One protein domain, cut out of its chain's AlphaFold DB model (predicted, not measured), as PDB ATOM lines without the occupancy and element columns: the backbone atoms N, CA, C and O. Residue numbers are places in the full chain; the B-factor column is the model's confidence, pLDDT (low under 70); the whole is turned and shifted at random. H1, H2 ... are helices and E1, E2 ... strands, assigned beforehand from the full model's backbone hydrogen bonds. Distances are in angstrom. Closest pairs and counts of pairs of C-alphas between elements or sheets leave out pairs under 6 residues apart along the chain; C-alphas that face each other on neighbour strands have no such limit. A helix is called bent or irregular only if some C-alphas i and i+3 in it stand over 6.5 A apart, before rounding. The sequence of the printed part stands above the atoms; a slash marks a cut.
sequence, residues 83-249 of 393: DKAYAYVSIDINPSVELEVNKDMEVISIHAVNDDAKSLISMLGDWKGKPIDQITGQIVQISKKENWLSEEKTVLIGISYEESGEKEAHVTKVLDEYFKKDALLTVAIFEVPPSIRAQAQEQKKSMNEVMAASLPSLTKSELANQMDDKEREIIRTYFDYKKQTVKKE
ATOM      1  N   ASP A  83      -1.981  27.999  54.053       69.06
ATOM      2  CA  ASP A  83      -2.902  28.921  54.745       69.06
ATOM      3  C   ASP A  83      -2.876  30.377  54.205       69.06
ATOM      4  O   ASP A  83      -3.484  31.267  54.803       69.06
ATOM      5  N   LYS A  84      -2.209  30.661  53.070       83.81
ATOM      6  CA  LYS A  84      -2.323  31.959  52.375       83.81
ATOM      7  C   LYS A  84      -3.442  31.918  51.330       83.81
ATOM      8  O   LYS A  84      -3.382  31.140  50.379       83.81
ATOM      9  N   ALA A  85      -4.392  32.845  51.440       89.00
ATOM     10  CA  ALA A  85      -5.371  33.089  50.389       89.00
ATOM     11  C   ALA A  85      -4.699  33.531  49.073       89.00
ATOM     12  O   ALA A  85      -3.791  34.369  49.042       89.00
ATOM     13  N   TYR A  86      -5.182  32.945  47.984       90.56
ATOM     14  CA  TYR A  86      -4.878  33.277  46.595       90.56
ATOM     15  C   TYR A  86      -6.075  33.976  45.933       90.56
ATOM     16  O   TYR A  86      -5.893  34.921  45.164       90.56
ATOM     17  N   ALA A  87      -7.297  33.564  46.284       92.81
ATOM     18  CA  ALA A  87      -8.530  34.205  45.852       92.81
ATOM     19  C   ALA A  87      -9.594  34.200  46.959       92.81
ATOM     20  O   ALA A  87      -9.597  33.351  47.853       92.81
ATOM     21  N   TYR A  88     -10.521  35.147  46.850       94.81
ATOM     22  CA  TYR A  88     -11.693  35.303  47.701       94.81
ATOM     23  C   TYR A  88     -12.944  35.088  46.847       94.81
ATOM     24  O   TYR A  88     -13.053  35.673  45.771       94.81
ATOM     25  N   VAL A  89     -13.880  34.248  47.296       96.56
ATOM     26  CA  VAL A  89     -15.051  33.830  46.506       96.56
ATOM     27  C   VAL A  89     -16.335  34.157  47.264       96.56
ATOM     28  O   VAL A  89     -16.640  33.529  48.275       96.56
ATOM     29  N   SER A  90     -17.095  35.136  46.775       97.12
ATOM     30  CA  SER A  90     -18.395  35.539  47.319       97.12
ATOM     31  C   SER A  90     -19.508  34.766  46.619       97.12
ATOM     32  O   SER A  90     -19.758  34.986  45.433       97.12
ATOM     33  N   ILE A  91     -20.208  33.900  47.349       96.75
ATOM     34  CA  ILE A  91     -21.351  33.129  46.845       96.75
ATOM     35  C   ILE A  91     -22.633  33.732  47.421       96.75
ATOM     36  O   ILE A  91     -22.873  33.653  48.628       96.75
ATOM     37  N   ASP A  92     -23.461  34.301  46.546       94.88
ATOM     38  CA  ASP A  92     -24.772  34.856  46.878       94.88
ATOM     39  C   ASP A  92     -25.876  33.978  46.279       94.88
ATOM     40  O   ASP A  92     -26.023  33.879  45.060       94.88
ATOM     41  N   ILE A  93     -26.671  33.376  47.166       88.75
ATOM     42  CA  ILE A  93     -27.934  32.679  46.852       88.75
ATOM     43  C   ILE A  93     -29.107  33.292  47.643       88.75
ATOM     44  O   ILE A  93     -30.254  33.151  47.235       88.75
ATOM     45  N   ASN A  94     -28.799  34.003  48.742       82.06
ATOM     46  CA  ASN A  94     -29.613  34.175  49.950       82.06
ATOM     47  C   ASN A  94     -29.656  32.864  50.761       82.06
ATOM     48  O   ASN A  94     -30.673  32.178  50.735       82.06
ATOM     49  N   PRO A  95     -28.564  32.470  51.449       90.94
ATOM     50  CA  PRO A  95     -27.564  33.332  52.109       90.94
ATOM     51  C   PRO A  95     -26.388  33.845  51.250       90.94
ATOM     52  O   PRO A  95     -26.297  33.562  50.055       90.94
ATOM     53  N   SER A  96     -25.495  34.607  51.896       94.94
ATOM     54  CA  SER A  96     -24.265  35.202  51.351       94.94
ATOM     55  C   SER A  96     -23.028  34.765  52.154       94.94
ATOM     56  O   SER A  96     -22.910  35.098  53.338       94.94
ATOM     57  N   VAL A  97     -22.086  34.058  51.524       96.75
ATOM     58  CA  VAL A  97     -20.822  33.595  52.145       96.75
ATOM     59  C   VAL A  97     -19.597  34.074  51.368       96.75
ATOM     60  O   VAL A  97     -19.640  34.147  50.143       96.75
ATOM     61  N   GLU A  98     -18.496  34.356  52.068       97.19
ATOM     62  CA  GLU A  98     -17.172  34.587  51.468       97.19
ATOM     63  C   GLU A  98     -16.242  33.422  51.834       97.19
ATOM     64  O   GLU A  98     -16.095  33.083  53.009       97.19
ATOM     65  N   LEU A  99     -15.632  32.788  50.830       97.06
ATOM     66  CA  LEU A  99     -14.651  31.711  50.985       97.06
ATOM     67  C   LEU A  99     -13.246  32.249  50.701       97.06
ATOM     68  O   LEU A  99     -13.051  32.964  49.719       97.06
ATOM     69  N   GLU A 100     -12.262  31.858  51.508       95.25
ATOM     70  CA  GLU A 100     -10.842  32.064  51.198       95.25
ATOM     71  C   GLU A 100     -10.276  30.780  50.592       95.25
ATOM     72  O   GLU A 100     -10.430  29.701  51.175       95.25
ATOM     73  N   VAL A 101      -9.623  30.891  49.434       93.81
ATOM     74  CA  VAL A 101      -9.139  29.754  48.635       93.81
ATOM     75  C   VAL A 101      -7.636  29.888  48.409       93.81
ATOM     76  O   VAL A 101      -7.161  30.974  48.066       93.81
ATOM     77  N   ASN A 102      -6.877  28.810  48.613       91.06
ATOM     78  CA  ASN A 102      -5.428  28.778  48.381       91.06
ATOM     79  C   ASN A 102      -5.076  28.531  46.894       91.06
ATOM     80  O   ASN A 102      -5.956  28.423  46.038       91.06
ATOM     81  N   LYS A 103      -3.776  28.470  46.565       89.00
ATOM     82  CA  LYS A 103      -3.315  28.180  45.189       89.00
ATOM     83  C   LYS A 103      -3.715  26.780  44.697       89.00
ATOM     84  O   LYS A 103      -3.874  26.596  43.495       89.00
ATOM     85  N   ASP A 104      -3.914  25.833  45.612       90.00
ATOM     86  CA  ASP A 104      -4.255  24.434  45.331       90.00
ATOM     87  C   ASP A 104      -5.773  24.216  45.120       90.00
ATOM     88  O   ASP A 104      -6.239  23.081  45.042       90.00
ATOM     89  N   MET A 105      -6.553  25.304  45.002       92.00
ATOM     90  CA  MET A 105      -8.022  25.322  44.889       92.00
ATOM     91  C   MET A 105      -8.768  24.827  46.141       92.00
ATOM     92  O   MET A 105      -9.958  24.513  46.072       92.00
ATOM     93  N   GLU A 106      -8.113  24.792  47.301       93.94
ATOM     94  CA  GLU A 106      -8.701  24.341  48.564       93.94
ATOM     95  C   GLU A 106      -9.240  25.510  49.400       93.94
ATOM     96  O   GLU A 106      -8.614  26.568  49.512       93.94
ATOM     97  N   VAL A 107     -10.386  25.305  50.055       95.69
ATOM     98  CA  VAL A 107     -10.974  26.282  50.984       95.69
ATOM     99  C   VAL A 107     -10.217  26.272  52.314       95.69
ATOM    100  O   VAL A 107     -10.183  25.259  53.016       95.69
ATOM    101  N   ILE A 108      -9.640  27.414  52.695       94.50
ATOM    102  CA  ILE A 108      -8.853  27.580  53.930       94.50
ATOM    103  C   ILE A 108      -9.594  28.344  55.037       94.50
ATOM    104  O   ILE A 108      -9.262  28.178  56.216       94.50
ATOM    105  N   SER A 109     -10.617  29.128  54.680       95.06
ATOM    106  CA  SER A 109     -11.490  29.873  55.600       95.06
ATOM    107  C   SER A 109     -12.872  30.120  54.977       95.06
ATOM    108  O   SER A 109     -13.001  30.140  53.752       95.06
ATOM    109  N   ILE A 110     -13.899  30.309  55.812       96.44
ATOM    110  CA  ILE A 110     -15.276  30.635  55.408       96.44
ATOM    111  C   ILE A 110     -15.844  31.695  56.355       96.44
ATOM    112  O   ILE A 110     -15.852  31.502  57.573       96.44
ATOM    113  N   HIS A 111     -16.389  32.777  55.795       95.44
ATOM    114  CA  HIS A 111     -17.000  33.886  56.527       95.44
ATOM    115  C   HIS A 111     -18.493  34.023  56.210       95.44
ATOM    116  O   HIS A 111     -18.915  33.986  55.051       95.44
ATOM    117  N   ALA A 112     -19.301  34.237  57.251       95.75
ATOM    118  CA  ALA A 112     -20.715  34.579  57.116       95.75
ATOM    119  C   ALA A 112     -20.874  36.075  56.813       95.75
ATOM    120  O   ALA A 112     -20.508  36.903  57.652       95.75
ATOM    121  N   VAL A 113     -21.444  36.429  55.658       94.19
ATOM    122  CA  VAL A 113     -21.667  37.837  55.286       94.19
ATOM    123  C   VAL A 113     -23.022  38.342  55.797       94.19
ATOM    124  O   VAL A 113     -23.110  39.466  56.287       94.19
ATOM    125  N   ASN A 114     -24.066  37.504  55.755       90.94
ATOM    126  CA  ASN A 114     -25.353  37.751  56.419       90.94
ATOM    127  C   ASN A 114     -25.590  36.791  57.604       90.94
ATOM    128  O   ASN A 114     -24.787  35.897  57.877       90.94
ATOM    129  N   ASP A 115     -26.688  36.977  58.343       90.19
ATOM    130  CA  ASP A 115     -27.023  36.103  59.475       90.19
ATOM    131  C   ASP A 115     -27.399  34.682  59.025       90.19
ATOM    132  O   ASP A 115     -26.935  33.717  59.628       90.19
ATOM    133  N   ASP A 116     -28.132  34.535  57.918       89.50
ATOM    134  CA  ASP A 116     -28.554  33.228  57.385       89.50
ATOM    135  C   ASP A 116     -27.359  32.359  56.946       89.50
ATOM    136  O   ASP A 116     -27.387  31.131  57.052       89.50
ATOM    137  N   ALA A 117     -26.249  32.986  56.537       92.56
ATOM    138  CA  ALA A 117     -25.002  32.288  56.250       92.56
ATOM    139  C   ALA A 117     -24.416  31.574  57.473       92.56
ATOM    140  O   ALA A 117     -23.760  30.549  57.312       92.56
ATOM    141  N   LYS A 118     -24.674  32.051  58.698       93.88
ATOM    142  CA  LYS A 118     -24.228  31.371  59.928       93.88
ATOM    143  C   LYS A 118     -24.931  30.021  60.074       93.88
ATOM    144  O   LYS A 118     -24.282  29.029  60.401       93.88
ATOM    145  N   SER A 119     -26.224  29.974  59.748       93.12
ATOM    146  CA  SER A 119     -27.009  28.739  59.683       93.12
ATOM    147  C   SER A 119     -26.460  27.797  58.610       93.12
ATOM    148  O   SER A 119     -26.200  26.632  58.911       93.12
ATOM    149  N   LEU A 120     -26.184  28.298  57.396       94.12
ATOM    150  CA  LEU A 120     -25.594  27.489  56.321       94.12
ATOM    151  C   LEU A 120     -24.230  26.909  56.715       94.12
ATOM    152  O   LEU A 120     -23.990  25.718  56.533       94.12
ATOM    153  N   ILE A 121     -23.347  27.728  57.292       94.44
ATOM    154  CA  ILE A 121     -22.003  27.309  57.711       94.44
ATOM    155  C   ILE A 121     -22.066  26.268  58.835       94.44
ATOM    156  O   ILE A 121     -21.246  25.357  58.856       94.44
ATOM    157  N   SER A 122     -23.070  26.323  59.717       93.56
ATOM    158  CA  SER A 122     -23.298  25.272  60.722       93.56
ATOM    159  C   SER A 122     -23.843  23.950  60.154       93.56
ATOM    160  O   SER A 122     -23.837  22.943  60.858       93.56
ATOM    161  N   MET A 123     -24.299  23.944  58.895       93.62
ATOM    162  CA  MET A 123     -24.773  22.755  58.171       93.62
ATOM    163  C   MET A 123     -23.751  22.209  57.159       93.62
ATOM    164  O   MET A 123     -23.938  21.109  56.635       93.62
ATOM    165  N   LEU A 124     -22.659  22.936  56.898       92.88
ATOM    166  CA  LEU A 124     -21.486  22.394  56.214       92.88
ATOM    167  C   LEU A 124     -20.787  21.368  57.122       92.88
ATOM    168  O   LEU A 124     -20.589  21.601  58.314       92.88
ATOM    169  N   GLY A 125     -20.399  20.229  56.542       89.00
ATOM    170  CA  GLY A 125     -19.500  19.270  57.195       89.00
ATOM    171  C   GLY A 125     -18.051  19.764  57.179       89.00
ATOM    172  O   GLY A 125     -17.799  20.956  57.011       89.00
ATOM    173  N   ASP A 126     -17.075  18.856  57.291       91.88
ATOM    174  CA  ASP A 126     -15.662  19.238  57.156       91.88
ATOM    175  C   ASP A 126     -15.445  19.955  55.814       91.88
ATOM    176  O   ASP A 126     -15.671  19.358  54.758       91.88
ATOM    177  N   TRP A 127     -15.016  21.216  55.855       94.81
ATOM    178  CA  TRP A 127     -14.832  22.056  54.666       94.81
ATOM    179  C   TRP A 127     -13.394  22.543  54.476       94.81
ATOM    180  O   TRP A 127     -13.000  22.815  53.345       94.81
ATOM    181  N   LYS A 128     -12.598  22.650  55.552       93.38
ATOM    182  CA  LYS A 128     -11.225  23.162  55.455       93.38
ATOM    183  C   LYS A 128     -10.313  22.136  54.783       93.38
ATOM    184  O   LYS A 128     -10.335  20.966  55.159       93.38
ATOM    185  N   GLY A 129      -9.504  22.589  53.825       92.56
ATOM    186  CA  GLY A 129      -8.633  21.721  53.028       92.56
ATOM    187  C   GLY A 129      -9.416  20.843  52.048       92.56
ATOM    188  O   GLY A 129      -9.065  19.684  51.846       92.56
ATOM    189  N   LYS A 130     -10.531  21.352  51.499       95.38
ATOM    190  CA  LYS A 130     -11.302  20.673  50.447       95.38
ATOM    191  C   LYS A 130     -11.479  21.549  49.207       95.38
ATOM    192  O   LYS A 130     -11.554  22.770  49.359       95.38
ATOM    193  N   PRO A 131     -11.602  20.944  48.010       95.38
ATOM    194  CA  PRO A 131     -11.789  21.667  46.755       95.38
ATOM    195  C   PRO A 131     -12.965  22.656  46.760       95.38
ATOM    196  O   PRO A 131     -14.069  22.352  47.223       95.38
ATOM    197  N   ILE A 132     -12.719  23.844  46.207       95.50
ATOM    198  CA  ILE A 132     -13.668  24.958  46.091       95.50
ATOM    199  C   ILE A 132     -14.956  24.576  45.351       95.50
ATOM    200  O   ILE A 132     -16.039  25.010  45.744       95.50
ATOM    201  N   ASP A 133     -14.875  23.721  44.332       94.69
ATOM    202  CA  ASP A 133     -16.025  23.216  43.577       94.69
ATOM    203  C   ASP A 133     -16.914  22.306  44.437       94.69
ATOM    204  O   ASP A 133     -18.131  22.493  44.491       94.69
ATOM    205  N   GLN A 134     -16.311  21.394  45.207       95.12
ATOM    206  CA  GLN A 134     -17.024  20.526  46.140       95.12
ATOM    207  C   GLN A 134     -17.747  21.338  47.223       95.12
ATOM    208  O   GLN A 134     -18.901  21.039  47.540       95.12
ATOM    209  N   ILE A 135     -17.095  22.356  47.792       96.69
ATOM    210  CA  ILE A 135     -17.685  23.188  48.851       96.69
ATOM    211  C   ILE A 135     -18.764  24.121  48.292       96.69
ATOM    212  O   ILE A 135     -19.851  24.192  48.864       96.69
ATOM    213  N   THR A 136     -18.544  24.745  47.133       95.25
ATOM    214  CA  THR A 136     -19.567  25.552  46.439       95.25
ATOM    215  C   THR A 136     -20.777  24.696  46.052       95.25
ATOM    216  O   THR A 136     -21.922  25.092  46.272       95.25
ATOM    217  N   GLY A 137     -20.549  23.470  45.573       93.44
ATOM    218  CA  GLY A 137     -21.595  22.480  45.331       93.44
ATOM    219  C   GLY A 137     -22.372  22.100  46.597       93.44
ATOM    220  O   GLY A 137     -23.599  22.024  46.556       93.44
ATOM    221  N   GLN A 138     -21.703  21.921  47.742       94.50
ATOM    222  CA  GLN A 138     -22.374  21.673  49.027       94.50
ATOM    223  C   GLN A 138     -23.213  22.872  49.488       94.50
ATOM    224  O   GLN A 138     -24.357  22.671  49.887       94.50
ATOM    225  N   ILE A 139     -22.697  24.100  49.368       95.06
ATOM    226  CA  ILE A 139     -23.425  25.347  49.663       95.06
ATOM    227  C   ILE A 139     -24.720  25.410  48.837       95.06
ATOM    228  O   ILE A 139     -25.807  25.554  49.398       95.06
ATOM    229  N   VAL A 140     -24.635  25.192  47.519       92.69
ATOM    230  CA  VAL A 140     -25.804  25.136  46.623       92.69
ATOM    231  C   VAL A 140     -26.778  24.016  47.018       92.69
ATOM    232  O   VAL A 140     -27.989  24.225  47.006       92.69
ATOM    233  N   GLN A 141     -26.288  22.828  47.383       91.69
ATOM    234  CA  GLN A 141     -27.137  21.688  47.760       91.69
ATOM    235  C   GLN A 141     -27.801  21.839  49.139       91.69
ATOM    236  O   GLN A 141     -28.886  21.294  49.338       91.69
ATOM    237  N   ILE A 142     -27.198  22.575  50.078       93.06
ATOM    238  CA  ILE A 142     -27.848  22.974  51.337       93.06
ATOM    239  C   ILE A 142     -28.956  23.983  51.020       93.06
ATOM    240  O   ILE A 142     -30.111  23.738  51.353       93.06
ATOM    241  N   SER A 143     -28.659  25.038  50.253       91.56
ATOM    242  CA  SER A 143     -29.664  26.037  49.864       91.56
ATOM    243  C   SER A 143     -30.822  25.460  49.031       91.56
ATOM    244  O   SER A 143     -31.948  25.949  49.119       91.56
ATOM    245  N   LYS A 144     -30.595  24.384  48.259       89.44
ATOM    246  CA  LYS A 144     -31.659  23.624  47.567       89.44
ATOM    247  C   LYS A 144     -32.569  22.838  48.526       89.44
ATOM    248  O   LYS A 144     -33.720  22.604  48.173       89.44
ATOM    249  N   LYS A 145     -32.086  22.428  49.706       90.25
ATOM    250  CA  LYS A 145     -32.866  21.690  50.724       90.25
ATOM    251  C   LYS A 145     -33.640  22.621  51.651       90.25
ATOM    252  O   LYS A 145     -34.826  22.401  51.865       90.25
ATOM    253  N   GLU A 146     -32.999  23.695  52.105       90.00
ATOM    254  CA  GLU A 146     -33.597  24.704  52.992       90.00
ATOM    255  C   GLU A 146     -34.537  25.683  52.255       90.00
ATOM    256  O   GLU A 146     -34.993  26.672  52.824       90.00
ATOM    257  N   ASN A 147     -34.836  25.415  50.974       87.25
ATOM    258  CA  ASN A 147     -35.681  26.235  50.098       87.25
ATOM    259  C   ASN A 147     -35.226  27.714  50.035       87.25
ATOM    260  O   ASN A 147     -36.032  28.644  50.053       87.25
ATOM    261  N   TRP A 148     -33.908  27.915  49.966       86.94
ATOM    262  CA  TRP A 148     -33.241  29.220  49.963       86.94
ATOM    263  C   TRP A 148     -32.966  29.785  48.561       86.94
ATOM    264  O   TRP A 148     -32.747  30.984  48.424       86.94
ATOM    265  N   LEU A 149     -32.997  28.955  47.510       82.69
ATOM    266  CA  LEU A 149     -32.904  29.443  46.128       82.69
ATOM    267  C   LEU A 149     -34.137  30.285  45.762       82.69
ATOM    268  O   LEU A 149     -35.264  29.946  46.120       82.69
ATOM    269  N   SER A 150     -33.920  31.331  44.961       72.56
ATOM    270  CA  SER A 150     -34.995  32.069  44.291       72.56
ATOM    271  C   SER A 150     -35.796  31.175  43.331       72.56
ATOM    272  O   SER A 150     -35.332  30.115  42.904       72.56
ATOM    273  N   GLU A 151     -36.981  31.635  42.917       72.62
ATOM    274  CA  GLU A 151     -37.794  30.969  41.880       72.62
ATOM    275  C   GLU A 151     -37.014  30.781  40.559       72.62
ATOM    276  O   GLU A 151     -37.166  29.761  39.887       72.62
ATOM    277  N   GLU A 152     -36.115  31.721  40.238       70.06
ATOM    278  CA  GLU A 152     -35.197  31.695  39.084       70.06
ATOM    279  C   GLU A 152     -34.026  30.695  39.237       70.06
ATOM    280  O   GLU A 152     -33.296  30.439  38.276       70.06
ATOM    281  N   LYS A 153     -33.845  30.122  40.438       85.31
ATOM    282  CA  LYS A 153     -32.736  29.228  40.825       85.31
ATOM    283  C   LYS A 153     -31.360  29.833  40.542       85.31
ATOM    284  O   LYS A 153     -30.456  29.155  40.049       85.31
ATOM    285  N   THR A 154     -31.222  31.116  40.858       90.00
ATOM    286  CA  THR A 154     -30.028  31.905  40.544       90.00
ATOM    287  C   THR A 154     -28.968  31.810  41.642       90.00
ATOM    288  O   THR A 154     -29.284  31.877  42.830       90.00
ATOM    289  N   VAL A 155     -27.707  31.668  41.233       93.00
ATOM    290  CA  VAL A 155     -26.510  31.641  42.083       93.00
ATOM    291  C   VAL A 155     -25.488  32.612  41.496       93.00
ATOM    292  O   VAL A 155     -25.086  32.464  40.342       93.00
ATOM    293  N   LEU A 156     -25.052  33.597  42.281       95.06
ATOM    294  CA  LEU A 156     -23.992  34.524  41.880       95.06
ATOM    295  C   LEU A 156     -22.680  34.155  42.568       95.06
ATOM    296  O   LEU A 156     -22.649  34.012  43.793       95.06
ATOM    297  N   ILE A 157     -21.597  34.061  41.799       96.00
ATOM    298  CA  ILE A 157     -20.251  33.764  42.290       96.00
ATOM    299  C   ILE A 157     -19.308  34.876  41.815       96.00
ATOM    300  O   ILE A 157     -18.993  34.961  40.634       96.00
ATOM    301  N   GLY A 158     -18.861  35.733  42.733       95.12
ATOM    302  CA  GLY A 158     -17.884  36.787  42.450       95.12
ATOM    303  C   GLY A 158     -16.518  36.428  43.022       95.12
ATOM    304  O   GLY A 158     -16.410  36.127  44.213       95.12
ATOM    305  N   ILE A 159     -15.479  36.453  42.189       94.81
ATOM    306  CA  ILE A 159     -14.131  35.977  42.524       94.81
ATOM    307  C   ILE A 159     -13.150  37.148  42.499       94.81
ATOM    308  O   ILE A 159     -12.953  37.767  41.459       94.81
ATOM    309  N   SER A 160     -12.503  37.441  43.625       93.25
ATOM    310  CA  SER A 160     -11.486  38.493  43.732       93.25
ATOM    311  C   SER A 160     -10.116  37.874  44.006       93.25
ATOM    312  O   SER A 160      -9.887  37.301  45.073       93.25
ATOM    313  N   TYR A 161      -9.218  37.953  43.022       90.88
ATOM    314  CA  TYR A 161      -7.857  37.421  43.108       90.88
ATOM    315  C   TYR A 161      -6.928  38.376  43.873       90.88
ATOM    316  O   TYR A 161      -7.050  39.598  43.783       90.88
ATOM    317  N   GLU A 162      -5.977  37.821  44.621       85.69
ATOM    318  CA  GLU A 162      -4.944  38.587  45.325       85.69
ATOM    319  C   GLU A 162      -3.853  39.048  44.332       85.69
ATOM    320  O   GLU A 162      -3.353  38.236  43.554       85.69
ATOM    321  N   GLU A 163      -3.417  40.317  44.380       66.12
ATOM    322  CA  GLU A 163      -2.530  40.961  43.372       66.12
ATOM    323  C   GLU A 163      -1.155  40.283  43.150       66.12
ATOM    324  O   GLU A 163      -0.403  40.657  42.254       66.12
ATOM    325  N   SER A 164      -0.810  39.286  43.969       60.75
ATOM    326  CA  SER A 164       0.436  38.504  43.904       60.75
ATOM    327  C   SER A 164       0.255  37.084  43.338       60.75
ATOM    328  O   SER A 164       1.157  36.255  43.464       60.75
ATOM    329  N   GLY A 165      -0.908  36.772  42.760       56.16
ATOM    330  CA  GLY A 165      -1.186  35.497  42.102       56.16
ATOM    331  C   GLY A 165      -0.802  35.479  40.619       56.16
ATOM    332  O   GLY A 165      -1.244  36.329  39.851       56.16
ATOM    333  N   GLU A 166      -0.039  34.469  40.189       53.78
ATOM    334  CA  GLU A 166       0.031  34.104  38.767       53.78
ATOM    335  C   GLU A 166      -1.353  33.629  38.304       53.78
ATOM    336  O   GLU A 166      -1.955  32.769  38.948       53.78
ATOM    337  N   LYS A 167      -1.858  34.172  37.187       55.22
ATOM    338  CA  LYS A 167      -3.238  33.932  36.722       55.22
ATOM    339  C   LYS A 167      -3.526  32.494  36.269       55.22
ATOM    340  O   LYS A 167      -4.682  32.165  36.041       55.22
ATOM    341  N   GLU A 168      -2.516  31.635  36.141       54.03
ATOM    342  CA  GLU A 168      -2.651  30.268  35.611       54.03
ATOM    343  C   GLU A 168      -3.723  29.443  36.349       54.03
ATOM    344  O   GLU A 168      -4.498  28.709  35.730       54.03
ATOM    345  N   ALA A 169      -3.835  29.632  37.666       59.53
ATOM    346  CA  ALA A 169      -4.779  28.939  38.536       59.53
ATOM    347  C   ALA A 169      -6.145  29.667  38.606       59.53
ATOM    348  O   ALA A 169      -6.510  30.253  39.625       59.53
ATOM    349  N   HIS A 170      -6.926  29.679  37.524       81.94
ATOM    350  CA  HIS A 170      -8.240  30.344  37.519       81.94
ATOM    351  C   HIS A 170      -9.321  29.558  38.290       81.94
ATOM    352  O   HIS A 170      -9.895  28.604  37.758       81.94
ATOM    353  N   VAL A 171      -9.707  30.046  39.476       88.94
ATOM    354  CA  VAL A 171     -10.887  29.569  40.235       88.94
ATOM    355  C   VAL A 171     -12.159  29.629  39.377       88.94
ATOM    356  O   VAL A 171     -12.987  28.722  39.431       88.94
ATOM    357  N   THR A 172     -12.282  30.664  38.535       89.19
ATOM    358  CA  THR A 172     -13.397  30.853  37.592       89.19
ATOM    359  C   THR A 172     -13.609  29.614  36.718       89.19
ATOM    360  O   THR A 172     -14.706  29.065  36.693       89.19
ATOM    361  N   LYS A 173     -12.538  29.099  36.090       89.31
ATOM    362  CA  LYS A 173     -12.597  27.939  35.180       89.31
ATOM    363  C   LYS A 173     -13.012  26.656  35.908       89.31
ATOM    364  O   LYS A 173     -13.800  25.877  35.379       89.31
ATOM    365  N   VAL A 174     -12.519  26.462  37.134       92.00
ATOM    366  CA  VAL A 174     -12.856  25.304  37.980       92.00
ATOM    367  C   VAL A 174     -14.352  25.284  38.312       92.00
ATOM    368  O   VAL A 174     -15.008  24.251  38.172       92.00
ATOM    369  N   LEU A 175     -14.917  26.432  38.700       92.12
ATOM    370  CA  LEU A 175     -16.341  26.538  39.023       92.12
ATOM    371  C   LEU A 175     -17.230  26.505  37.769       92.12
ATOM    372  O   LEU A 175     -18.271  25.851  37.789       92.12
ATOM    373  N   ASP A 176     -16.791  27.096  36.657       89.75
ATOM    374  CA  ASP A 176     -17.432  26.955  35.347       89.75
ATOM    375  C   ASP A 176     -17.575  25.483  34.937       89.75
ATOM    376  O   ASP A 176     -18.663  25.024  34.592       89.75
ATOM    377  N   GLU A 177     -16.485  24.714  34.953       90.88
ATOM    378  CA  GLU A 177     -16.490  23.301  34.548       90.88
ATOM    379  C   GLU A 177     -17.287  22.398  35.491       90.88
ATOM    380  O   GLU A 177     -17.791  21.346  35.068       90.88
ATOM    381  N   TYR A 178     -17.442  22.805  36.749       91.12
ATOM    382  CA  TYR A 178     -18.346  22.165  37.695       91.12
ATOM    383  C   TYR A 178     -19.815  22.454  37.346       91.12
ATOM    384  O   TYR A 178     -20.601  21.523  37.148       91.12
ATOM    385  N   PHE A 179     -20.187  23.732  37.197       89.44
ATOM    386  CA  PHE A 179     -21.584  24.147  37.026       89.44
ATOM    387  C   PHE A 179     -22.135  24.032  35.597       89.44
ATOM    388  O   PHE A 179     -23.345  23.861  35.454       89.44
ATOM    389  N   LYS A 180     -21.292  23.962  34.553       84.81
ATOM    390  CA  LYS A 180     -21.686  23.647  33.155       84.81
ATOM    391  C   LYS A 180     -22.517  22.357  33.005       84.81
ATOM    392  O   LYS A 180     -23.107  22.132  31.951       84.81
ATOM    393  N   LYS A 181     -22.558  21.501  34.034       78.19
ATOM    394  CA  LYS A 181     -23.282  20.219  34.071       78.19
ATOM    395  C   LYS A 181     -24.659  20.289  34.761       78.19
ATOM    396  O   LYS A 181     -25.462  19.385  34.548       78.19
ATOM    397  N   ASP A 182     -24.963  21.322  35.559       79.19
ATOM    398  CA  ASP A 182     -26.264  21.476  36.244       79.19
ATOM    399  C   ASP A 182     -27.204  22.392  35.447       79.19
ATOM    400  O   ASP A 182     -27.406  23.561  35.770       79.19
ATOM    401  N   ALA A 183     -27.818  21.841  34.397       73.38
ATOM    402  CA  ALA A 183     -28.743  22.559  33.510       73.38
ATOM    403  C   ALA A 183     -30.058  23.038  34.179       73.38
ATOM    404  O   ALA A 183     -30.941  23.554  33.496       73.38
ATOM    405  N   LEU A 184     -30.219  22.853  35.497       80.88
ATOM    406  CA  LEU A 184     -31.364  23.320  36.289       80.88
ATOM    407  C   LEU A 184     -31.018  24.511  37.204       80.88
ATOM    408  O   LEU A 184     -31.843  24.878  38.048       80.88
ATOM    409  N   LEU A 185     -29.817  25.079  37.065       86.31
ATOM    410  CA  LEU A 185     -29.273  26.139  37.911       86.31
ATOM    411  C   LEU A 185     -28.782  27.323  37.063       86.31
ATOM    412  O   LEU A 185     -28.003  27.146  36.127       86.31
ATOM    413  N   THR A 186     -29.202  28.539  37.410       89.81
ATOM    414  CA  THR A 186     -28.760  29.760  36.722       89.81
ATOM    415  C   THR A 186     -27.532  30.310  37.444       89.81
ATOM    416  O   THR A 186     -27.669  30.937  38.491       89.81
ATOM    417  N   VAL A 187     -26.328  30.065  36.923       91.31
ATOM    418  CA  VAL A 187     -25.071  30.521  37.549       91.31
ATOM    419  C   VAL A 187     -24.412  31.628  36.718       91.31
ATOM    420  O   VAL A 187     -24.407  31.549  35.488       91.31
ATOM    421  N   ALA A 188     -23.856  32.636  37.395       92.50
ATOM    422  CA  ALA A 188     -22.931  33.635  36.844       92.50
ATOM    423  C   ALA A 188     -21.649  33.656  37.699       92.50
ATOM    424  O   ALA A 188     -21.754  33.645  38.931       92.50
ATOM    425  N   ILE A 189     -20.468  33.646  37.070       92.88
ATOM    426  CA  ILE A 189     -19.162  33.398  37.704       92.88
ATOM    427  C   ILE A 189     -18.136  34.429  37.209       92.88
ATOM    428  O   ILE A 189     -17.375  34.195  36.273       92.88
ATOM    429  N   PHE A 190     -18.087  35.576  37.882       91.88
ATOM    430  CA  PHE A 190     -17.425  36.788  37.394       91.88
ATOM    431  C   PHE A 190     -16.218  37.208  38.241       91.88
ATOM    432  O   PHE A 190     -16.137  36.911  39.438       91.88
ATOM    433  N   GLU A 191     -15.283  37.951  37.641       91.81
ATOM    434  CA  GLU A 191     -14.167  38.556  38.379       91.81
ATOM    435  C   GLU A 191     -14.628  39.835  39.100       91.81
ATOM    436  O   GLU A 191     -15.353  40.665  38.549       91.81
ATOM    437  N   VAL A 192     -14.209  40.000  40.357       91.88
ATOM    438  CA  VAL A 192     -14.491  41.178  41.183       91.88
ATOM    439  C   VAL A 192     -13.183  41.909  41.496       91.88
ATOM    440  O   VAL A 192     -12.324  41.346  42.183       91.88
ATOM    441  N   PRO A 193     -13.030  43.181  41.085       91.06
ATOM    442  CA  PRO A 193     -11.839  43.966  41.391       91.06
ATOM    443  C   PRO A 193     -11.543  44.047  42.903       91.06
ATOM    444  O   PRO A 193     -12.476  44.251  43.691       91.06
ATOM    445  N   PRO A 194     -10.266  44.001  43.336       90.25
ATOM    446  CA  PRO A 194      -9.891  44.154  44.748       90.25
ATOM    447  C   PRO A 194     -10.439  45.435  45.405       90.25
ATOM    448  O   PRO A 194     -10.749  45.452  46.596       90.25
ATOM    449  N   SER A 195     -10.642  46.498  44.621       91.38
ATOM    450  CA  SER A 195     -11.271  47.752  45.055       91.38
ATOM    451  C   SER A 195     -12.760  47.614  45.409       91.38
ATOM    452  O   SER A 195     -13.232  48.306  46.313       91.38
ATOM    453  N   ILE A 196     -13.500  46.726  44.739       93.75
ATOM    454  CA  ILE A 196     -14.901  46.400  45.051       93.75
ATOM    455  C   ILE A 196     -14.964  45.485  46.280       93.75
ATOM    456  O   ILE A 196     -15.783  45.717  47.170       93.75
ATOM    457  N   ARG A 197     -14.045  44.515  46.393       93.81
ATOM    458  CA  ARG A 197     -13.889  43.678  47.596       93.81
ATOM    459  C   ARG A 197     -13.627  44.515  48.853       93.81
ATOM    460  O   ARG A 197     -14.321  44.345  49.852       93.81
ATOM    461  N   ALA A 198     -12.691  45.463  48.794       93.88
ATOM    462  CA  ALA A 198     -12.394  46.356  49.917       93.88
ATOM    463  C   ALA A 198     -13.624  47.186  50.348       93.88
ATOM    464  O   ALA A 198     -13.914  47.299  51.540       93.88
ATOM    465  N   GLN A 199     -14.399  47.700  49.385       95.06
ATOM    466  CA  GLN A 199     -15.657  48.407  49.654       95.06
ATOM    467  C   GLN A 199     -16.731  47.498  50.271       95.06
ATOM    468  O   GLN A 199     -17.470  47.940  51.151       95.06
ATOM    469  N   ALA A 200     -16.825  46.237  49.841       95.62
ATOM    470  CA  ALA A 200     -17.750  45.258  50.409       95.62
ATOM    471  C   ALA A 200     -17.418  44.932  51.873       95.62
ATOM    472  O   ALA A 200     -18.318  44.909  52.715       95.62
ATOM    473  N   GLN A 201     -16.130  44.794  52.199       93.56
ATOM    474  CA  GLN A 201     -15.656  44.592  53.571       93.56
ATOM    475  C   GLN A 201     -15.926  45.815  54.470       93.56
ATOM    476  O   GLN A 201     -16.415  45.646  55.589       93.56
ATOM    477  N   GLU A 202     -15.697  47.044  53.986       95.62
ATOM    478  CA  GLU A 202     -16.032  48.275  54.728       95.62
ATOM    479  C   GLU A 202     -17.546  48.400  54.982       95.62
ATOM    480  O   GLU A 202     -17.978  48.688  56.101       95.62
ATOM    481  N   GLN A 203     -18.365  48.131  53.961       95.06
ATOM    482  CA  GLN A 203     -19.828  48.221  54.036       95.06
ATOM    483  C   GLN A 203     -20.500  47.021  54.724       95.06
ATOM    484  O   GLN A 203     -21.701  47.086  54.993       95.06
ATOM    485  N   LYS A 204     -19.757  45.941  55.006       93.12
ATOM    486  CA  LYS A 204     -20.266  44.642  55.493       93.12
ATOM    487  C   LYS A 204     -21.355  44.058  54.585       93.12
ATOM    488  O   LYS A 204     -22.449  43.717  55.031       93.12
ATOM    489  N   LYS A 205     -21.042  43.982  53.293       94.62
ATOM    490  CA  LYS A 205     -21.882  43.433  52.219       94.62
ATOM    491  C   LYS A 205     -21.152  42.302  51.503       94.62
ATOM    492  O   LYS A 205     -19.941  42.165  51.646       94.62
ATOM    493  N   SER A 206     -21.876  41.527  50.698       96.12
ATOM    494  CA  SER A 206     -21.239  40.608  49.753       96.12
ATOM    495  C   SER A 206     -20.520  41.404  48.665       96.12
ATOM    496  O   SER A 206     -20.945  42.505  48.296       96.12
ATOM    497  N   MET A 207     -19.443  40.834  48.121       95.25
ATOM    498  CA  MET A 207     -18.759  41.416  46.964       95.25
ATOM    499  C   MET A 207     -19.733  41.593  45.793       95.25
ATOM    500  O   MET A 207     -19.721  42.618  45.115       95.25
ATOM    501  N   ASN A 208     -20.645  40.633  45.632       95.50
ATOM    502  CA  ASN A 208     -21.641  40.593  44.569       95.50
ATOM    503  C   ASN A 208     -22.660  41.742  44.695       95.50
ATOM    504  O   ASN A 208     -23.026  42.334  43.683       95.50
ATOM    505  N   GLU A 209     -23.085  42.111  45.912       94.62
ATOM    506  CA  GLU A 209     -24.032  43.220  46.120       94.62
ATOM    507  C   GLU A 209     -23.396  44.593  45.860       94.62
ATOM    508  O   GLU A 209     -24.059  45.479  45.315       94.62
ATOM    509  N   VAL A 210     -22.114  44.778  46.198       94.81
ATOM    510  CA  VAL A 210     -21.392  46.014  45.848       94.81
ATOM    511  C   VAL A 210     -21.098  46.062  44.349       94.81
ATOM    512  O   VAL A 210     -21.345  47.093  43.725       94.81
ATOM    513  N   MET A 211     -20.683  44.943  43.745       92.75
ATOM    514  CA  MET A 211     -20.452  44.849  42.302       92.75
ATOM    515  C   MET A 211     -21.718  45.201  41.508       92.75
ATOM    516  O   MET A 211     -21.687  46.086  40.650       92.75
ATOM    517  N   ALA A 212     -22.862  44.608  41.873       92.50
ATOM    518  CA  ALA A 212     -24.170  44.902  41.287       92.50
ATOM    519  C   ALA A 212     -24.597  46.374  41.439       92.50
ATOM    520  O   ALA A 212     -25.273  46.914  40.563       92.50
ATOM    521  N   ALA A 213     -24.199  47.036  42.531       91.12
ATOM    522  CA  ALA A 213     -24.425  48.466  42.725       91.12
ATOM    523  C   ALA A 213     -23.493  49.342  41.864       91.12
ATOM    524  O   ALA A 213     -23.900  50.435  41.472       91.12
ATOM    525  N   SER A 214     -22.283  48.871  41.536       89.06
ATOM    526  CA  SER A 214     -21.332  49.584  40.667       89.06
ATOM    527  C   SER A 214     -21.553  49.396  39.160       89.06
ATOM    528  O   SER A 214     -21.116  50.261  38.399       89.06
ATOM    529  N   LEU A 215     -22.271  48.354  38.707       86.94
ATOM    530  CA  LEU A 215     -22.534  48.098  37.274       86.94
ATOM    531  C   LEU A 215     -22.979  49.335  36.458       86.94
ATOM    532  O   LEU A 215     -22.466  49.502  35.354       86.94
ATOM    533  N   PRO A 216     -23.863  50.238  36.947       84.38
ATOM    534  CA  PRO A 216     -24.282  51.423  36.187       84.38
ATOM    535  C   PRO A 216     -23.207  52.518  36.052       84.38
ATOM    536  O   PRO A 216     -23.437  53.503  35.355       84.38
ATOM    537  N   SER A 217     -22.079  52.385  36.758       82.69
ATOM    538  CA  SER A 217     -20.979  53.361  36.799       82.69
ATOM    539  C   SER A 217     -19.676  52.875  36.157       82.69
ATOM    540  O   SER A 217     -18.788  53.692  35.925       82.69
ATOM    541  N   LEU A 218     -19.567  51.580  35.849       81.81
ATOM    542  CA  LEU A 218     -18.415  50.995  35.164       81.81
ATOM    543  C   LEU A 218     -18.476  51.256  33.652       81.81
ATOM    544  O   LEU A 218     -19.548  51.277  33.042       81.81
ATOM    545  N   THR A 219     -17.316  51.426  33.019       80.62
ATOM    546  CA  THR A 219     -17.225  51.521  31.557       80.62
ATOM    547  C   THR A 219     -17.432  50.158  30.894       80.62
ATOM    548  O   THR A 219     -17.207  49.104  31.491       80.62
ATOM    549  N   LYS A 220     -17.795  50.160  29.603       75.31
ATOM    550  CA  LYS A 220     -17.903  48.921  28.810       75.31
ATOM    551  C   LYS A 220     -16.612  48.091  28.803       75.31
ATOM    552  O   LYS A 220     -16.702  46.874  28.738       75.31
ATOM    553  N   SER A 221     -15.444  48.738  28.871       75.94
ATOM    554  CA  SER A 221     -14.149  48.049  28.901       75.94
ATOM    555  C   SER A 221     -13.925  47.340  30.238       75.94
ATOM    556  O   SER A 221     -13.599  46.159  30.260       75.94
ATOM    557  N   GLU A 222     -14.172  48.017  31.363       76.31
ATOM    558  CA  GLU A 222     -14.055  47.400  32.694       76.31
ATOM    559  C   GLU A 222     -15.020  46.219  32.851       76.31
ATOM    560  O   GLU A 222     -14.617  45.166  33.334       76.31
ATOM    561  N   LEU A 223     -16.259  46.366  32.367       76.31
ATOM    562  CA  LEU A 223     -17.262  45.300  32.370       76.31
ATOM    563  C   LEU A 223     -16.834  44.091  31.523       76.31
ATOM    564  O   LEU A 223     -16.873  42.972  32.022       76.31
ATOM    565  N   ALA A 224     -16.386  44.306  30.281       73.56
ATOM    566  CA  ALA A 224     -15.984  43.225  29.374       73.56
ATOM    567  C   ALA A 224     -14.757  42.429  29.861       73.56
ATOM    568  O   ALA A 224     -14.601  41.269  29.497       73.56
ATOM    569  N   ASN A 225     -13.909  43.027  30.706       77.88
ATOM    570  CA  ASN A 225     -12.788  42.338  31.355       77.88
ATOM    571  C   ASN A 225     -13.195  41.525  32.604       77.88
ATOM    572  O   ASN A 225     -12.346  40.845  33.173       77.88
ATOM    573  N   GLN A 226     -14.446  41.627  33.069       78.69
ATOM    574  CA  GLN A 226     -14.900  41.071  34.354       78.69
ATOM    575  C   GLN A 226     -16.066  40.080  34.225       78.69
ATOM    576  O   GLN A 226     -16.172  39.176  35.054       78.69
ATOM    577  N   MET A 227     -16.950  40.268  33.235       82.25
ATOM    578  CA  MET A 227     -18.197  39.505  33.070       82.25
ATOM    579  C   MET A 227     -18.829  39.673  31.682       82.25
ATOM    580  O   MET A 227     -18.797  40.761  31.093       82.25
ATOM    581  N   ASP A 228     -19.481  38.620  31.186       86.06
ATOM    582  CA  ASP A 228     -20.166  38.651  29.889       86.06
ATOM    583  C   ASP A 228     -21.526  39.397  29.925       86.06
ATOM    584  O   ASP A 228     -22.033  39.830  30.967       86.06
ATOM    585  N   ASP A 229     -22.136  39.597  28.754       85.31
ATOM    586  CA  ASP A 229     -23.418  40.302  28.602       85.31
ATOM    587  C   ASP A 229     -24.610  39.605  29.290       85.31
ATOM    588  O   ASP A 229     -25.551  40.276  29.721       85.31
ATOM    589  N   LYS A 230     -24.566  38.279  29.423       87.38
ATOM    590  CA  LYS A 230     -25.586  37.438  30.062       87.38
ATOM    591  C   LYS A 230     -25.409  37.442  31.583       87.38
ATOM    592  O   LYS A 230     -26.398  37.556  32.305       87.38
ATOM    593  N   GLU A 231     -24.180  37.381  32.081       89.69
ATOM    594  CA  GLU A 231     -23.859  37.493  33.505       89.69
ATOM    595  C   GLU A 231     -24.291  38.843  34.077       89.69
ATOM    596  O   GLU A 231     -24.929  38.883  35.129       89.69
ATOM    597  N   ARG A 232     -24.051  39.945  33.347       87.38
ATOM    598  CA  ARG A 232     -24.554  41.278  33.730       87.38
ATOM    599  C   ARG A 232     -26.070  41.300  33.911       87.38
ATOM    600  O   ARG A 232     -26.558  41.943  34.841       87.38
ATOM    601  N   GLU A 233     -26.814  40.596  33.057       88.19
ATOM    602  CA  GLU A 233     -28.268  40.501  33.187       88.19
ATOM    603  C   GLU A 233     -28.678  39.628  34.383       88.19
ATOM    604  O   GLU A 233     -29.506  40.066  35.174       88.19
ATOM    605  N   ILE A 234     -28.052  38.461  34.584       90.19
ATOM    606  CA  ILE A 234     -28.323  37.562  35.726       90.19
ATOM    607  C   ILE A 234     -28.057  38.265  37.071       90.19
ATOM    608  O   ILE A 234     -28.860  38.167  38.002       90.19
ATOM    609  N   ILE A 235     -26.960  39.024  37.179       89.81
ATOM    610  CA  ILE A 235     -26.650  39.831  38.369       89.81
ATOM    611  C   ILE A 235     -27.737  40.897  38.581       89.81
ATOM    612  O   ILE A 235     -28.192  41.111  39.711       89.81
ATOM    613  N   ARG A 236     -28.191  41.554  37.505       87.50
ATOM    614  CA  ARG A 236     -29.240  42.577  37.573       87.50
ATOM    615  C   ARG A 236     -30.583  41.998  38.023       87.50
ATOM    616  O   ARG A 236     -31.155  42.538  38.974       87.50
ATOM    617  N   THR A 237     -31.073  40.920  37.401       88.00
ATOM    618  CA  THR A 237     -32.374  40.321  37.756       88.00
ATOM    619  C   THR A 237     -32.371  39.827  39.196       88.00
ATOM    620  O   THR A 237     -33.275  40.185  39.951       88.00
ATOM    621  N   TYR A 238     -31.314  39.130  39.626       88.50
ATOM    622  CA  TYR A 238     -31.170  38.643  40.997       88.50
ATOM    623  C   TYR A 238     -31.279  39.769  42.035       88.50
ATOM    624  O   TYR A 238     -32.072  39.685  42.978       88.50
ATOM    625  N   PHE A 239     -30.532  40.867  41.861       86.44
ATOM    626  CA  PHE A 239     -30.579  41.969  42.823       86.44
ATOM    627  C   PHE A 239     -31.856  42.813  42.724       86.44
ATOM    628  O   PHE A 239     -32.296  43.339  43.748       86.44
ATOM    629  N   ASP A 240     -32.495  42.933  41.560       86.19
ATOM    630  CA  ASP A 240     -33.803  43.594  41.451       86.19
ATOM    631  C   ASP A 240     -34.952  42.730  42.002       86.19
ATOM    632  O   ASP A 240     -35.874  43.275  42.614       86.19
ATOM    633  N   TYR A 241     -34.861  41.400  41.917       81.75
ATOM    634  CA  TYR A 241     -35.734  40.464  42.634       81.75
ATOM    635  C   TYR A 241     -35.547  40.593  44.156       81.75
ATOM    636  O   TYR A 241     -36.521  40.841  44.872       81.75
ATOM    637  N   LYS A 242     -34.298  40.569  44.655       82.06
ATOM    638  CA  LYS A 242     -33.948  40.782  46.079       82.06
ATOM    639  C   LYS A 242     -34.484  42.120  46.619       82.06
ATOM    640  O   LYS A 242     -34.970  42.197  47.745       82.06
ATOM    641  N   LYS A 243     -34.465  43.190  45.810       83.38
ATOM    642  CA  LYS A 243     -35.072  44.495  46.157       83.38
ATOM    643  C   LYS A 243     -36.604  44.453  46.199       83.38
ATOM    644  O   LYS A 243     -37.201  45.255  46.919       83.38
ATOM    645  N   GLN A 244     -37.254  43.585  45.424       76.06
ATOM    646  CA  GLN A 244     -38.715  43.449  45.389       76.06
ATOM    647  C   GLN A 244     -39.258  42.584  46.529       76.06
ATOM    648  O   GLN A 244     -40.258  42.969  47.136       76.06
ATOM    649  N   THR A 245     -38.612  41.462  46.862       71.81
ATOM    650  CA  THR A 245     -39.032  40.590  47.976       71.81
ATOM    651  C   THR A 245     -38.984  41.337  49.310       71.81
ATOM    652  O   THR A 245     -40.015  41.465  49.971       71.81
ATOM    653  N   VAL A 246     -37.854  41.980  49.625       73.50
ATOM    654  CA  VAL A 246     -37.671  42.798  50.842       73.50
ATOM    655  C   VAL A 246     -38.660  43.975  50.923       73.50
ATOM    656  O   VAL A 246     -39.009  44.419  52.018       73.50
ATOM    657  N   LYS A 247     -39.146  44.493  49.784       70.31
ATOM    658  CA  LYS A 247     -40.213  45.511  49.754       70.31
ATOM    659  C   LYS A 247     -41.599  44.926  50.024       70.31
ATOM    660  O   LYS A 247     -42.364  45.566  50.738       70.31
ATOM    661  N   LYS A 248     -41.927  43.748  49.478       63.22
ATOM    662  CA  LYS A 248     -43.206  43.059  49.732       63.22
ATOM    663  C   LYS A 248     -43.332  42.662  51.204       63.22
ATOM    664  O   LYS A 248     -44.353  42.941  51.819       63.22
ATOM    665  N   GLU A 249     -42.277  42.090  51.775       58.44
ATOM    666  CA  GLU A 249     -42.233  41.661  53.177       58.44
ATOM    667  C   GLU A 249     -42.418  42.840  54.150       58.44
ATOM    668  O   GLU A 249     -43.231  42.775  55.067       58.44
TER     669      GLU A 249
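What this domain is: This is residues 83 to 249 of the 393 residues of the protein "RsgI N-terminal anti-sigma domain-containing protein" of Radiobacillus deserti (UniProt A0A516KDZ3). A twisted sheet of five strands is the middle layer of three, with H1, H2 and H3 over one face and H4, H5 and H7 over the other. The last residues of the long H7, 243 to 249, stick out from the body, and the short H6 sits off the sheet, near the end of H5. The printed part has 167 residues with seven named helices and five named strands, in the order E1 E2 E3 H1 H2 E4 H3 E5 H4 H5 H6 H7. The sheet runs E3, E2, E1, E4, E5 and is mixed, with E4 and E5 its parallel pair; the class is mixed, helices and strands. The whole is compact, with a radius of gyration of the C-alphas of 14.9 A, and rounded, spanning 43 by 39 by 34 A.

Where its parts are: E1, residues 87 to 92, begins with C-alpha 87 at (-8.530, 34.205, 45.852). E2 is residues 96 to 101 and E3 residues 106 to 112. H1 is residues 115 to 123, and H2, residues 132 to 145, is 20.0 A long from first to last C-alpha. E4, residues 154 to 161, is the longest strand, 23.0 A, and starts with C-alpha 154 at (-30.028, 31.905, 40.544). H3 is residues 171 to 179, E5 residues 186 to 191 and H4 residues 194 to 203. H5, residues 207 to 217, is irregular: C-alphas 213 and 216 are 7.2 A apart. H6 is residues 220 to 224. H7, residues 229 to 249, is 31.0 A long and ends with C-alpha 249 at (-42.233, 41.661, 53.177).

How they stand to each other: E1, E2 and E3 form a meander, each strand the antiparallel neighbour of the one before, and both its pairs are hairpins. N 89 and O 99 of E1 and E2 are 2.9 A apart, and N 111 and O 98 of E3 and E2 2.8 A, both within hydrogen-bond range. E4 is antiparallel to E1, with N 90 and O 158 at 2.8 A. E4, H3 and E5 make a strand-helix-strand unit, two parallel neighbour strands with a helix between, and its crossover is right-handed; N 155 and O 186 are 2.8 A apart. H1 stands up from the sheet over E3, at a height of 6.4 A. H2, on the same face, touches H1 with residues 139 to 143 alone, about perpendicular at 74 degrees; the closest C-alphas, of Leu 120 and Ile 142, are 7.1 A apart. H2 touches H3 with residues 132 to 133 alone, the closest C-alphas being those of Asp 133 and Leu 175, 5.6 A. H3 runs along the strands over E4, at 10 degrees on the local plane. On the opposite face, H4 touches H5, closest at C-alphas 200 and 207, 5.3 A. H7 lies over E4 and E5 and touches H5 with residues 232 to 239 alone, closest at C-alphas 235 and 212, 6.4 A. H6 is not on the sheet and is close to H5 but not clearly touching it, with C-alphas 215 and 223 closest at 7.7 A. Every O i to N i+4 pair is within hydrogen-bond range in H2, H3, H4 and H6; the counts are 4 of 5 in H1, 5 of 7 in H5 and 15 of 17 in H7.

The domain as a whole: The C-alphas farthest apart are those of Glu 166 and Lys 248, 45.5 A. The printed part has no cut, and no link between named elements is long. Residues 216 to 221 stand free, as do residues 243 to 249 of H7. The mean pLDDT of the printed part is 87.7, and it is under 70 at residue 83, residues 163 to 169 and residues 248 to 249.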